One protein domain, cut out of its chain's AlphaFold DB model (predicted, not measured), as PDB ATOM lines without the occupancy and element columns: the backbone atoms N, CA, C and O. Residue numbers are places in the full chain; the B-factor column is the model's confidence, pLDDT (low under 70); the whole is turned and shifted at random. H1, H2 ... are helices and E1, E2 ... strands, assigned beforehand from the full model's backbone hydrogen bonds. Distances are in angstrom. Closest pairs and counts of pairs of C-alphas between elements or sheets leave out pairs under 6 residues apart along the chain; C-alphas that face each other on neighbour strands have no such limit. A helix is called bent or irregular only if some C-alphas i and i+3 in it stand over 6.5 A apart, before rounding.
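What this domain is: This is residues 35 to 86 of the 95 residues of an uncharacterized protein of Sorangium cellulosum (UniProt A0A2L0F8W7). A short, staggered three-stranded sheet has one helix, H1, packed on one face: the long, bent strand E3 runs through its middle, with E1 beside its first part and E2 beside its last. The link before E3 folds back along it, residues 73 to 74 pairing with residues 79 to 80. The 52 printed residues include E1, H1, E2 and E3 in chain order; the sheet, E1 - E3 - E2, is antiparallel and the class is mixed, helices and strands. The whole is compact, with a radius of gyration of the C-alphas of 10.3 A, and elongated, spanning 31 by 18 by 15 A.

How they stand to each other: Edge strand E1, residues 35 to 38, is antiparallel to E3, residues 78 to 85, at 153 degrees, with N 35 and O 81 2.8 A apart, within hydrogen-bond range. H1, residues 49 to 59, is on the sheet at a height of 5.9 A, in two layers, a helix on one face of a sheet. It lies over none of the strands, but only just: 2 of its C-alphas fall on E1 and 2 on E3. E2, residues 65 to 68, has its C-alpha of Val 68 6.0 A from that of Gln 49 in H1, their closest pair. E2 and E3 form a hairpin at 124 degrees, with N 66 and O 84 2.7 A apart, within hydrogen-bond range. E1 and E2 are apart. E1, H1 and E2 make a split strand-helix-strand unit, two strands of one sheet that are not neighbours, with a helix between them along the chain and E3 between them in the sheet; its crossover is right-handed. In H1 every O i to N i+4 pair is within hydrogen-bond range.

Where its parts are: E1 begins at C-alpha 35 (-38.313, -32.243, -36.986) and is 10.4 A long. H1 is 15.0 A and E2 7.7 A. E3, 19.6 A, bends by 58 degrees at residue 82 and ends at C-alpha 85 (-40.159, -41.496, -40.189).

The domain as a whole: The C-alphas of Ile 42 and Arg 86 are farthest apart, 32.2 A. The printed part has no cut and no long link. Residues 41 to 43, 57 to 64 and 86 have pLDDT under 70.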
ATOM      1  N   GLY A  35     -37.540 -33.206 -36.224       76.12
ATOM      2  CA  GLY A  35     -38.313 -32.243 -36.986       76.12
ATOM      3  C   GLY A  35     -38.332 -30.930 -36.224       76.12
ATOM      4  O   GLY A  35     -38.756 -30.904 -35.073       76.12
ATOM      5  N   CYS A  36     -37.891 -29.844 -36.852       79.12
ATOM      6  CA  CYS A  36     -38.025 -28.506 -36.288       79.12
ATOM      7  C   CYS A  36     -38.810 -27.631 -37.259       79.12
ATOM      8  O   CYS A  36     -38.530 -27.635 -38.458       79.12
ATOM      9  N   PHE A  37     -39.766 -26.862 -36.753       74.94
ATOM     10  CA  PHE A  37     -40.417 -25.805 -37.524       74.94
ATOM     11  C   PHE A  37     -40.249 -24.469 -36.810       74.94
ATOM     12  O   PHE A  37     -40.105 -24.423 -35.587       74.94
ATOM     13  N   GLU A  38     -40.224 -23.382 -37.585       77.00
ATOM     14  CA  GLU A  38     -40.206 -22.035 -37.016       77.00
ATOM     15  C   GLU A  38     -41.478 -21.819 -36.207       77.00
ATOM     16  O   GLU A  38     -42.589 -21.930 -36.726       77.00
ATOM     17  N   TRP A  39     -41.293 -21.502 -34.933       78.31
ATOM     18  CA  TRP A  39     -42.366 -21.138 -34.030       78.31
ATOM     19  C   TRP A  39     -41.873 -19.964 -33.207       78.31
ATOM     20  O   TRP A  39     -40.890 -20.046 -32.467       78.31
ATOM     21  N   THR A  40     -42.509 -18.821 -33.406       74.12
ATOM     22  CA  THR A  40     -42.075 -17.596 -32.741       74.12
ATOM     23  C   THR A  40     -42.704 -17.501 -31.358       74.12
ATOM     24  O   THR A  40     -43.830 -17.942 -31.160       74.12
ATOM     25  N   GLU A  41     -42.026 -16.841 -30.419       61.38
ATOM     26  CA  GLU A  41     -42.555 -16.544 -29.072       61.38
ATOM     27  C   GLU A  41     -43.902 -15.784 -29.103       61.38
ATOM     28  O   GLU A  41     -44.647 -15.775 -28.127       61.38
ATOM     29  N   ILE A  42     -44.228 -15.149 -30.237       66.38
ATOM     30  CA  ILE A  42     -45.514 -14.482 -30.486       66.38
ATOM     31  C   ILE A  42     -46.666 -15.487 -30.621       66.38
ATOM     32  O   ILE A  42     -47.792 -15.158 -30.248       66.38
ATOM     33  N   GLU A  43     -46.400 -16.684 -31.146       68.69
ATOM     34  CA  GLU A  43     -47.399 -17.749 -31.327       68.69
ATOM     35  C   GLU A  43     -47.705 -18.465 -29.998       68.69
ATOM     36  O   GLU A  43     -48.765 -19.071 -29.850       68.69
ATOM     37  N   GLY A  44     -46.824 -18.319 -29.001       72.12
ATOM     38  CA  GLY A  44     -46.978 -18.865 -27.655       72.12
ATOM     39  C   GLY A  44     -46.099 -20.089 -27.410       72.12
ATOM     40  O   GLY A  44     -44.998 -20.198 -27.946       72.12
ATOM     41  N   GLU A  45     -46.566 -20.997 -26.552       79.06
ATOM     42  CA  GLU A  45     -45.866 -22.257 -26.282       79.06
ATOM     43  C   GLU A  45     -45.806 -23.137 -27.539       79.06
ATOM     44  O   GLU A  45     -46.643 -23.026 -28.441       79.06
ATOM     45  N   CYS A  46     -44.802 -24.015 -27.599       79.75
ATOM     46  CA  CYS A  46     -44.715 -25.007 -28.662       79.75
ATOM     47  C   CYS A  46     -45.981 -25.874 -28.691       79.75
ATOM     48  O   CYS A  46     -46.469 -26.275 -27.629       79.75
ATOM     49  N   PRO A  47     -46.507 -26.190 -29.884       79.50
ATOM     50  CA  PRO A  47     -47.742 -26.946 -29.998       79.50
ATOM     51  C   PRO A  47     -47.581 -28.373 -29.461       79.50
ATOM     52  O   PRO A  47     -46.477 -28.898 -29.272       79.50
ATOM     53  N   SER A  48     -48.711 -29.022 -29.197       82.75
ATOM     54  CA  SER A  48     -48.716 -30.403 -28.715       82.75
ATOM     55  C   SER A  48     -48.167 -31.377 -29.771       82.75
ATOM     56  O   SER A  48     -48.127 -31.065 -30.961       82.75
ATOM     57  N   GLN A  49     -47.762 -32.583 -29.357       80.44
ATOM     58  CA  GLN A  49     -47.237 -33.599 -30.286       80.44
ATOM     59  C   GLN A  49     -48.212 -33.929 -31.430       80.44
ATOM     60  O   GLN A  49     -47.778 -34.097 -32.566       80.44
ATOM     61  N   GLU A  50     -49.522 -33.986 -31.162       78.56
ATOM     62  CA  GLU A  50     -50.543 -34.236 -32.194       78.56
ATOM     63  C   GLU A  50     -50.609 -33.109 -33.232       78.56
ATOM     64  O   GLU A  50     -50.724 -33.366 -34.432       78.56
ATOM     65  N   GLU A  51     -50.501 -31.857 -32.789       79.94
ATOM     66  CA  GLU A  51     -50.470 -30.701 -33.687       79.94
ATOM     67  C   GLU A  51     -49.166 -30.662 -34.485       79.94
ATOM     68  O   GLU A  51     -49.195 -30.477 -35.702       79.94
ATOM     69  N   ALA A  52     -48.031 -30.916 -33.830       78.00
ATOM     70  CA  ALA A  52     -46.730 -31.014 -34.481       78.00
ATOM     71  C   ALA A  52     -46.722 -32.116 -35.556       78.00
ATOM     72  O   ALA A  52     -46.248 -31.886 -36.668       78.00
ATOM     73  N   LEU A  53     -47.330 -33.278 -35.286       77.25
ATOM     74  CA  LEU A  53     -47.476 -34.362 -36.261       77.25
ATOM     75  C   LEU A  53     -48.259 -33.915 -37.504       77.25
ATOM     76  O   LEU A  53     -47.873 -34.250 -38.626       77.25
ATOM     77  N   ALA A  54     -49.325 -33.126 -37.332       78.56
ATOM     78  CA  ALA A  54     -50.081 -32.563 -38.451       78.56
ATOM     79  C   ALA A  54     -49.236 -31.576 -39.279       78.56
ATOM     80  O   ALA A  54     -49.290 -31.603 -40.514       78.56
ATOM     81  N   TYR A  55     -48.409 -30.753 -38.622       75.75
ATOM     82  CA  TYR A  55     -47.463 -29.864 -39.302       75.75
ATOM     83  C   TYR A  55     -46.425 -30.651 -40.103       75.75
ATOM     84  O   TYR A  55     -46.279 -30.419 -41.308       75.75
ATOM     85  N   PHE A  56     -45.765 -31.628 -39.480       76.88
ATOM     86  CA  PHE A  56     -44.768 -32.464 -40.144       76.88
ATOM     87  C   PHE A  56     -45.361 -33.300 -41.279       76.88
ATOM     88  O   PHE A  56     -44.731 -33.432 -42.325       76.88
ATOM     89  N   GLY A  57     -46.595 -33.790 -41.141       69.56
ATOM     90  CA  GLY A  57     -47.294 -34.504 -42.211       69.56
ATOM     91  C   GLY A  57     -47.491 -33.668 -43.482       69.56
ATOM     92  O   GLY A  57     -47.529 -34.220 -44.580       69.56
ATOM     93  N   SER A  58     -47.584 -32.341 -43.345       67.31
ATOM     94  CA  SER A  58     -47.745 -31.409 -44.471       67.31
ATOM     95  C   SER A  58     -46.423 -30.867 -45.033       67.31
ATOM     96  O   SER A  58     -46.333 -30.622 -46.233       67.31
ATOM     97  N   GLN A  59     -45.409 -30.687 -44.179       65.69
ATOM     98  CA  GLN A  59     -44.130 -30.045 -44.517       65.69
ATOM     99  C   GLN A  59     -43.029 -31.049 -44.898       65.69
ATOM    100  O   GLN A  59     -42.176 -30.740 -45.728       65.69
ATOM    101  N   CYS A  60     -43.036 -32.253 -44.323       64.50
ATOM    102  CA  CYS A  60     -42.042 -33.288 -44.602       64.50
ATOM    103  C   CYS A  60     -42.509 -34.167 -45.770       64.50
ATOM    104  O   CYS A  60     -43.313 -35.072 -45.547       64.50
ATOM    105  N   ASP A  61     -42.025 -33.879 -46.988       60.50
ATOM    106  CA  ASP A  61     -42.107 -34.706 -48.216       60.50
ATOM    107  C   ASP A  61     -43.335 -35.645 -48.323       60.50
ATOM    108  O   ASP A  61     -43.239 -36.824 -48.644       60.50
ATOM    109  N   GLY A  62     -44.539 -35.124 -48.056       57.22
ATOM    110  CA  GLY A  62     -45.789 -35.864 -48.265       57.22
ATOM    111  C   GLY A  62     -46.184 -36.882 -47.185       57.22
ATOM    112  O   GLY A  62     -46.881 -37.847 -47.501       57.22
ATOM    113  N   GLY A  63     -45.815 -36.675 -45.917       58.81
ATOM    114  CA  GLY A  63     -46.332 -37.496 -44.809       58.81
ATOM    115  C   GLY A  63     -45.452 -38.693 -44.456       58.81
ATOM    116  O   GLY A  63     -45.944 -39.754 -44.051       58.81
ATOM    117  N   GLU A  64     -44.141 -38.513 -44.608       66.12
ATOM    118  CA  GLU A  64     -43.119 -39.476 -44.195       66.12
ATOM    119  C   GLU A  64     -42.982 -39.602 -42.675       66.12
ATOM    120  O   GLU A  64     -42.291 -40.502 -42.221       66.12
ATOM    121  N   VAL A  65     -43.619 -38.744 -41.874       72.12
ATOM    122  CA  VAL A  65     -43.569 -38.840 -40.409       72.12
ATOM    123  C   VAL A  65     -44.609 -39.839 -39.900       72.12
ATOM    124  O   VAL A  65     -45.799 -39.730 -40.197       72.12
ATOM    125  N   GLU A  66     -44.136 -40.839 -39.164       71.12
ATOM    126  CA  GLU A  66     -44.916 -41.911 -38.545       71.12
ATOM    127  C   GLU A  66     -45.404 -41.519 -37.148       71.12
ATOM    128  O   GLU A  66     -46.588 -41.684 -36.848       71.12
ATOM    129  N   SER A  67     -44.518 -40.957 -36.324       72.88
ATOM    130  CA  SER A  67     -44.835 -40.483 -34.977       72.88
ATOM    131  C   SER A  67     -43.930 -39.327 -34.565       72.88
ATOM    132  O   SER A  67     -42.843 -39.136 -35.109       72.88
ATOM    133  N   VAL A  68     -44.413 -38.544 -33.601       82.00
ATOM    134  CA  VAL A  68     -43.598 -37.633 -32.798       82.00
ATOM    135  C   VAL A  68     -43.363 -38.348 -31.472       82.00
ATOM    136  O   VAL A  68     -44.330 -38.761 -30.839       82.00
ATOM    137  N   ASP A  69     -42.105 -38.551 -31.094       78.50
ATOM    138  CA  ASP A  69     -41.732 -39.424 -29.970       78.50
ATOM    139  C   ASP A  69     -41.238 -38.650 -28.737       78.50
ATOM    140  O   ASP A  69     -41.082 -39.240 -27.667       78.50
ATOM    141  N   SER A  70     -41.033 -37.335 -28.870       77.38
ATOM    142  CA  SER A  70     -40.522 -36.467 -27.802       77.38
ATOM    143  C   SER A  70     -41.413 -35.265 -27.510       77.38
ATOM    144  O   SER A  70     -42.249 -34.846 -28.314       77.38
ATOM    145  N   GLU A  71     -41.219 -34.701 -26.318       77.25
ATOM    146  CA  GLU A  71     -41.783 -33.412 -25.920       77.25
ATOM    147  C   GLU A  71     -41.197 -32.256 -26.751       77.25
ATOM    148  O   GLU A  71     -40.099 -32.388 -27.296       77.25
ATOM    149  N   PRO A  72     -41.922 -31.127 -26.866       74.75
ATOM    150  CA  PRO A  72     -41.428 -29.953 -27.570       74.75
ATOM    151  C   PRO A  72     -40.176 -29.370 -26.910       74.75
ATOM    152  O   PRO A  72     -40.219 -28.934 -25.758       74.75
ATOM    153  N   GLU A  73     -39.094 -29.258 -27.675       81.12
ATOM    154  CA  GLU A  73     -37.925 -28.461 -27.302       81.12
ATOM    155  C   GLU A  73     -37.963 -27.107 -28.013       81.12
ATOM    156  O   GLU A  73     -37.930 -27.028 -29.243       81.12
ATOM    157  N   TYR A  74     -38.041 -26.027 -27.229       77.75
ATOM    158  CA  TYR A  74     -38.042 -24.664 -27.750       77.75
ATOM    159  C   TYR A  74     -36.623 -24.096 -27.835       77.75
ATOM    160  O   TYR A  74     -35.997 -23.821 -26.810       77.75
ATOM    161  N   ASP A  75     -36.149 -23.848 -29.054       75.00
ATOM    162  CA  ASP A  75     -34.849 -23.230 -29.339       75.00
ATOM    163  C   ASP A  75     -35.019 -21.763 -29.777       75.00
ATOM    164  O   ASP A  75     -34.565 -21.351 -30.840       75.00
ATOM    165  N   GLY A  76     -35.770 -20.966 -29.004       72.31
ATOM    166  CA  GLY A  76     -35.891 -19.499 -29.144       72.31
ATOM    167  C   GLY A  76     -36.584 -18.958 -30.410       72.31
ATOM    168  O   GLY A  76     -37.037 -17.818 -30.431       72.31
ATOM    169  N   ALA A  77     -36.662 -19.749 -31.472       78.50
ATOM    170  CA  ALA A  77     -37.351 -19.449 -32.725       78.50
ATOM    171  C   ALA A  77     -37.865 -20.719 -33.425       78.50
ATOM    172  O   ALA A  77     -38.541 -20.629 -34.449       78.50
ATOM    173  N   TYR A  78     -37.548 -21.896 -32.882       78.69
ATOM    174  CA  TYR A  78     -37.899 -23.187 -33.451       78.69
ATOM    175  C   TYR A  78     -38.480 -24.087 -32.368       78.69
ATOM    176  O   TYR A  78     -37.952 -24.136 -31.256       78.69
ATOM    177  N   CYS A  79     -39.535 -24.819 -32.712       83.50
ATOM    178  CA  CYS A  79     -40.004 -25.946 -31.915       83.50
ATOM    179  C   CYS A  79     -39.506 -27.228 -32.568       83.50
ATOM    180  O   CYS A  79     -39.854 -27.528 -33.714       83.50
ATOM    181  N   CYS A  80     -38.664 -27.950 -31.838       84.44
ATOM    182  CA  CYS A  80     -38.047 -29.191 -32.261       84.44
ATOM    183  C   CYS A  80     -38.688 -30.378 -31.546       84.44
ATOM    184  O   CYS A  80     -39.001 -30.314 -30.359       84.44
ATOM    185  N   TYR A  81     -38.862 -31.467 -32.286       83.62
ATOM    186  CA  TYR A  81     -39.390 -32.722 -31.778       83.62
ATOM    187  C   TYR A  81     -38.615 -33.877 -32.395       83.62
ATOM    188  O   TYR A  81     -38.294 -33.844 -33.587       83.62
ATOM    189  N   ASP A  82     -38.365 -34.925 -31.619       85.19
ATOM    190  CA  ASP A  82     -37.950 -36.196 -32.203       85.19
ATOM    191  C   ASP A  82     -39.124 -36.796 -32.966       85.19
ATOM    192  O   ASP A  82     -40.240 -36.901 -32.450       85.19
ATOM    193  N   ILE A  83     -38.862 -37.170 -34.212       81.25
ATOM    194  CA  ILE A  83     -39.856 -37.756 -35.097       81.25
ATOM    195  C   ILE A  83     -39.324 -39.066 -35.660       81.25
ATOM    196  O   ILE A  83     -38.184 -39.146 -36.131       81.25
ATOM    197  N   THR A  84     -40.169 -40.088 -35.668       79.81
ATOM    198  CA  THR A  84     -39.907 -41.320 -36.404       79.81
ATOM    199  C   THR A  84     -40.496 -41.174 -37.791       79.81
ATOM    200  O   THR A  84     -41.668 -40.836 -37.956       79.81
ATOM    201  N   LYS A  85     -39.678 -41.411 -38.815       73.50
ATOM    202  CA  LYS A  85     -40.159 -41.496 -40.189       73.50
ATOM    203  C   LYS A  85     -40.583 -42.917 -40.521       73.50
ATOM    204  O   LYS A  85     -39.939 -43.874 -40.109       73.50
ATOM    205  N   ARG A  86     -41.621 -43.036 -41.340       67.56
ATOM    206  CA  ARG A  86     -41.936 -44.270 -42.048       67.56
ATOM    207  C   ARG A  86     -40.828 -44.450 -43.086       67.56
ATOM    208  O   ARG A  86     -40.728 -43.618 -43.985       67.56
TER     209      ARG A  86